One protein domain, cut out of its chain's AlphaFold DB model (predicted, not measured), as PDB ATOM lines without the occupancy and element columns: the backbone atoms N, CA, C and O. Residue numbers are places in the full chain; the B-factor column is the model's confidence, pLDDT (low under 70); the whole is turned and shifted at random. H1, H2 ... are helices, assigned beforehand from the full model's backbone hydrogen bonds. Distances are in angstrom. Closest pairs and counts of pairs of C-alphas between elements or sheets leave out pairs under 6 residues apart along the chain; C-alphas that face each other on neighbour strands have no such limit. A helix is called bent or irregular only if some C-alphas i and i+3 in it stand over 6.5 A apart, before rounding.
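This is residues 57 to 99 of the 99 residues of an uncharacterized protein of Chloroflexi bacterium (UniProt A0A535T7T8). One long helix, H1, makes the length of a hook-shaped model; beyond its far end a loop turns the chain, and a much shorter helix, H2, folds back partly alongside it. Residues 57 to 76, of which 60 to 76 belong to H1, stick out free, and H1 has a kink of 30 degrees near residue 74. The printed part has 43 residues with two named helices, H1 then H2, and no named strand; the class is all helix. It is only just extended, close to loose, with a radius of gyration of the C-alphas of 14.2 A and spans of 42 by 21 by 9 A.

H1, residues 60 to 81, and H2, residues 88 to 96, are near each other, with 6 pairs of C-alphas within 10 A; their closest C-alphas are 8.2 A apart. A short link of 6 residues joins them. O i to N i+4 pairs are within hydrogen-bond range in 14 of 18 cases in H1 and in 3 of 5 in H2.

H1 begins with C-alpha 60 at (-40.434, 17.850, 36.704) and measures 31.6 A from first to last C-alpha. It is irregular: C-alphas 61 and 64 are 7.1 A apart. It ends with C-alpha 81 at (-37.835, 45.840, 22.237). H2 measures 13.2 A from first to last C-alpha and ends with C-alpha 96 at (-30.962, 47.013, 36.345).

The two C-alphas farthest apart, those of Glu 58 and Pro 84, are 43.7 A apart. The printed part has no cut and no long link between its helices, and it ends at His 99, the chain's last residue. The mean pLDDT of the printed part is 89.5; residues 97 to 99 are under 70.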
ATOM      1  N   ARG A  57     -36.524  14.796  39.177       93.94
ATOM      2  CA  ARG A  57     -37.798  14.147  38.861       93.94
ATOM      3  C   ARG A  57     -38.922  14.608  39.782       93.94
ATOM      4  O   ARG A  57     -40.077  14.624  39.370       93.94
ATOM      5  N   GLU A  58     -38.563  15.021  40.990       95.56
ATOM      6  CA  GLU A  58     -39.454  15.506  42.039       95.56
ATOM      7  C   GLU A  58     -40.190  16.783  41.617       95.56
ATOM      8  O   GLU A  58     -41.350  16.956  41.974       95.56
ATOM      9  N   ILE A  59     -39.542  17.638  40.817       94.94
ATOM     10  CA  ILE A  59     -40.086  18.938  40.383       94.94
ATOM     11  C   ILE A  59     -40.445  18.974  38.894       94.94
ATOM     12  O   ILE A  59     -40.944  19.982  38.397       94.94
ATOM     13  N   ALA A  60     -40.212  17.888  38.150       96.06
ATOM     14  CA  ALA A  60     -40.434  17.850  36.704       96.06
ATOM     15  C   ALA A  60     -41.885  18.194  36.312       96.06
ATOM     16  O   ALA A  60     -42.115  18.806  35.270       96.06
ATOM     17  N   GLY A  61     -42.861  17.852  37.161       97.00
ATOM     18  CA  GLY A  61     -44.273  18.190  36.948       97.00
ATOM     19  C   GLY A  61     -44.588  19.687  37.051       97.00
ATOM     20  O   GLY A  61     -45.567  20.144  36.468       97.00
ATOM     21  N   GLU A  62     -43.755  20.465  37.744       96.88
ATOM     22  CA  GLU A  62     -43.922  21.917  37.909       96.88
ATOM     23  C   GLU A  62     -43.318  22.715  36.745       96.88
ATOM     24  O   GLU A  62     -43.614  23.903  36.572       96.88
ATOM     25  N   LEU A  63     -42.479  22.063  35.933       95.56
ATOM     26  CA  LEU A  63     -41.695  22.700  34.881       95.56
ATOM     27  C   LEU A  63     -42.547  23.447  33.842       95.56
ATOM     28  O   LEU A  63     -42.176  24.577  33.527       95.56
ATOM     29  N   PRO A  64     -43.685  22.918  33.335       95.50
ATOM     30  CA  PRO A  64     -44.494  23.644  32.355       95.50
ATOM     31  C   PRO A  64     -45.001  24.987  32.893       95.50
ATOM     32  O   PRO A  64     -44.802  26.025  32.266       95.50
ATOM     33  N   ALA A  65     -45.563  24.991  34.105       97.38
ATOM     34  CA  ALA A  65     -46.068  26.210  34.731       97.38
ATOM     35  C   ALA A  65     -44.936  27.201  35.051       97.38
ATOM     36  O   ALA A  65     -45.117  28.414  34.952       97.38
ATOM     37  N   ALA A  66     -43.757  26.708  35.446       95.38
ATOM     38  CA  ALA A  66     -42.584  27.554  35.646       95.38
ATOM     39  C   ALA A  66     -42.100  28.187  34.331       95.38
ATOM     40  O   ALA A  66     -41.844  29.393  34.301       95.38
ATOM     41  N   ALA A  67     -42.041  27.410  33.248       94.50
ATOM     42  CA  ALA A  67     -41.657  27.890  31.925       94.50
ATOM     43  C   ALA A  67     -42.630  28.959  31.406       94.50
ATOM     44  O   ALA A  67     -42.189  30.008  30.944       94.50
ATOM     45  N   GLU A  68     -43.941  28.756  31.559       96.50
ATOM     46  CA  GLU A  68     -44.955  29.752  31.187       96.50
ATOM     47  C   GLU A  68     -44.765  31.079  31.927       96.50
ATOM     48  O   GLU A  68     -44.832  32.143  31.307       96.50
ATOM     49  N   ARG A  69     -44.468  31.039  33.234       95.38
ATOM     50  CA  ARG A  69     -44.183  32.254  34.015       95.38
ATOM     51  C   ARG A  69     -42.955  32.990  33.487       95.38
ATOM     52  O   ARG A  69     -43.005  34.210  33.348       95.38
ATOM     53  N   VAL A  70     -41.875  32.268  33.181       93.38
ATOM     54  CA  VAL A  70     -40.655  32.860  32.608       93.38
ATOM     55  C   VAL A  70     -40.966  33.499  31.258       93.38
ATOM     56  O   VAL A  70     -40.720  34.695  31.096       93.38
ATOM     57  N   ILE A  71     -41.607  32.757  30.350       94.31
ATOM     58  CA  ILE A  71     -41.993  33.244  29.021       94.31
ATOM     59  C   ILE A  71     -42.844  34.509  29.147       94.31
ATOM     60  O   ILE A  71     -42.494  35.531  28.562       94.31
ATOM     61  N   ALA A  72     -43.919  34.485  29.939       93.00
ATOM     62  CA  ALA A  72     -44.805  35.637  30.122       93.00
ATOM     63  C   ALA A  72     -44.051  36.866  30.655       93.00
ATOM     64  O   ALA A  72     -44.264  37.987  30.189       93.00
ATOM     65  N   SER A  73     -43.126  36.646  31.592       88.50
ATOM     66  CA  SER A  73     -42.301  37.705  32.167       88.50
ATOM     67  C   SER A  73     -41.350  38.343  31.143       88.50
ATOM     68  O   SER A  73     -41.046  39.531  31.247       88.50
ATOM     69  N   GLU A  74     -40.895  37.572  30.154       90.44
ATOM     70  CA  GLU A  74     -40.010  38.036  29.083       90.44
ATOM     71  C   GLU A  74     -40.780  38.674  27.924       90.44
ATOM     72  O   GLU A  74     -40.285  39.626  27.319       90.44
ATOM     73  N   GLN A  75     -42.007  38.220  27.638       93.44
ATOM     74  CA  GLN A  75     -42.819  38.735  26.529       93.44
ATOM     75  C   GLN A  75     -43.042  40.250  26.611       93.44
ATOM     76  O   GLN A  75     -42.989  40.928  25.585       93.44
ATOM     77  N   SER A  76     -43.254  40.811  27.806       87.81
ATOM     78  CA  SER A  76     -43.438  42.263  27.954       87.81
ATOM     79  C   SER A  76     -42.192  43.049  27.538       87.81
ATOM     80  O   SER A  76     -42.313  44.070  26.868       87.81
ATOM     81  N   LEU A  77     -40.996  42.571  27.894       89.31
ATOM     82  CA  LEU A  77     -39.751  43.220  27.488       89.31
ATOM     83  C   LEU A  77     -39.509  43.028  25.988       89.31
ATOM     84  O   LEU A  77     -39.186  43.979  25.285       89.31
ATOM     85  N   LEU A  78     -39.691  41.803  25.490       91.94
ATOM     86  CA  LEU A  78     -39.459  41.459  24.087       91.94
ATOM     87  C   LEU A  78     -40.411  42.192  23.136       91.94
ATOM     88  O   LEU A  78     -39.996  42.584  22.049       91.94
ATOM     89  N   SER A  79     -41.673  42.375  23.527       93.62
ATOM     90  CA  SER A  79     -42.648  43.137  22.740       93.62
ATOM     91  C   SER A  79     -42.266  44.612  22.643       93.62
ATOM     92  O   SER A  79     -42.269  45.147  21.539       93.62
ATOM     93  N   TRP A  80     -41.843  45.235  23.749       93.44
ATOM     94  CA  TRP A  80     -41.332  46.607  23.733       93.44
ATOM     95  C   TRP A  80     -40.054  46.744  22.892       93.44
ATOM     96  O   TRP A  80     -39.998  47.612  22.026       93.44
ATOM     97  N   VAL A  81     -39.076  45.838  23.046       93.69
ATOM     98  CA  VAL A  81     -37.835  45.840  22.237       93.69
ATOM     99  C   VAL A  81     -38.116  45.739  20.734       93.69
ATOM    100  O   VAL A  81     -37.360  46.262  19.923       93.69
ATOM    101  N   ARG A  82     -39.198  45.062  20.340       94.25
ATOM    102  CA  ARG A  82     -39.608  44.914  18.932       94.25
ATOM    103  C   ARG A  82     -40.493  46.058  18.428       94.25
ATOM    104  O   ARG A  82     -40.864  46.047  17.255       94.25
ATOM    105  N   SER A  83     -40.876  46.992  19.292       95.56
ATOM    106  CA  SER A  83     -41.770  48.097  18.953       95.56
ATOM    107  C   SER A  83     -40.998  49.320  18.434       95.56
ATOM    108  O   SER A  83     -39.796  49.435  18.676       95.56
ATOM    109  N   PRO A  84     -41.674  50.265  17.755       95.62
ATOM    110  CA  PRO A  84     -41.086  51.560  17.404       95.62
ATOM    111  C   PRO A  84     -40.676  52.409  18.620       95.62
ATOM    112  O   PRO A  84     -39.865  53.314  18.460       95.62
ATOM    113  N   ASP A  85     -41.214  52.108  19.806       94.00
ATOM    114  CA  ASP A  85     -40.950  52.827  21.061       94.00
ATOM    115  C   ASP A  85     -39.673  52.332  21.770       94.00
ATOM    116  O   ASP A  85     -39.422  52.681  22.924       94.00
ATOM    117  N   PHE A  86     -38.891  51.463  21.123       95.12
ATOM    118  CA  PHE A  86     -37.640  50.957  21.673       95.12
ATOM    119  C   PHE A  86     -36.575  52.055  21.763       95.12
ATOM    120  O   PHE A  86     -36.250  52.707  20.770       95.12
ATOM    121  N   ASP A  87     -35.958  52.158  22.940       94.44
ATOM    122  CA  ASP A  87     -34.806  53.013  23.198       94.44
ATOM    123  C   ASP A  87     -33.695  52.240  23.935       94.44
ATOM    124  O   ASP A  87     -33.943  51.466  24.864       94.44
ATOM    125  N   ALA A  88     -32.446  52.420  23.497       91.38
ATOM    126  CA  ALA A  88     -31.315  51.657  24.020       91.38
ATOM    127  C   ALA A  88     -30.911  52.077  25.444       91.38
ATOM    128  O   ALA A  88     -30.485  51.220  26.226       91.38
ATOM    129  N   ASP A  89     -31.069  53.356  25.796       92.31
ATOM    130  CA  ASP A  89     -30.741  53.861  27.129       92.31
ATOM    131  C   ASP A  89     -31.801  53.399  28.144       92.31
ATOM    132  O   ASP A  89     -31.462  52.938  29.240       92.31
ATOM    133  N   GLU A  90     -33.081  53.388  27.754       90.44
ATOM    134  CA  GLU A  90     -34.174  52.866  28.586       90.44
ATOM    135  C   GLU A  90     -34.030  51.354  28.871       90.44
ATOM    136  O   GLU A  90     -34.396  50.874  29.950       90.44
ATOM    137  N   LEU A  91     -33.441  50.579  27.949       90.19
ATOM    138  CA  LEU A  91     -33.197  49.143  28.148       90.19
ATOM    139  C   LEU A  91     -32.228  48.874  29.309       90.19
ATOM    140  O   LEU A  91     -32.432  47.923  30.073       90.19
ATOM    141  N   ILE A  92     -31.172  49.686  29.436       86.44
ATOM    142  CA  ILE A  92     -30.176  49.556  30.509       86.44
ATOM    143  C   ILE A  92     -30.857  49.748  31.865       86.44
ATOM    144  O   ILE A  92     -30.626  48.962  32.790       86.44
ATOM    145  N   GLU A  93     -31.742  50.739  31.962       84.75
ATOM    146  CA  GLU A  93     -32.484  51.027  33.187       84.75
ATOM    147  C   GLU A  93     -33.470  49.901  33.526       84.75
ATOM    148  O   GLU A  93     -33.440  49.357  34.631       84.75
ATOM    149  N   LYS A  94     -34.264  49.438  32.549       81.62
ATOM    150  CA  LYS A  94     -35.208  48.323  32.756       81.62
ATOM    151  C   LYS A  94     -34.521  47.016  33.177       81.62
ATOM    152  O   LYS A  94     -35.116  46.240  33.926       81.62
ATOM    153  N   ARG A  95     -33.288  46.740  32.723       79.25
ATOM    154  CA  ARG A  95     -32.535  45.533  33.129       79.25
ATOM    155  C   ARG A  95     -31.934  45.627  34.532       79.25
ATOM    156  O   ARG A  95     -31.848  44.592  35.189       79.25
ATOM    157  N   ARG A  96     -31.541  46.818  35.000       70.56
ATOM    158  CA  ARG A  96     -30.962  47.013  36.345       70.56
ATOM    159  C   ARG A  96     -31.952  46.767  37.480       70.56
ATOM    160  O   ARG A  96     -31.538  46.343  38.545       70.56
ATOM    161  N   VAL A  97     -33.241  47.010  37.255       61.00
ATOM    162  CA  VAL A  97     -34.289  46.896  38.290       61.00
ATOM    163  C   VAL A  97     -34.717  45.440  38.549       61.00
ATOM    164  O   VAL A  97     -35.418  45.154  39.517       61.00
ATOM    165  N   ARG A  98     -34.324  44.501  37.682       59.50
ATOM    166  CA  ARG A  98     -34.864  43.132  37.654       59.50
ATOM    167  C   ARG A  98     -33.927  42.060  38.233       59.50
ATOM    168  O   ARG A  98     -34.349  40.910  38.332       59.50
ATOM    169  N   HIS A  99     -32.696  42.423  38.594       45.31
ATOM    170  CA  HIS A  99     -31.679  41.564  39.218       45.31
ATOM    171  C   HIS A  99     -31.200  42.188  40.526       45.31
ATOM    172  O   HIS A  99     -30.896  41.405  41.451       45.31
TER     173      HIS A  99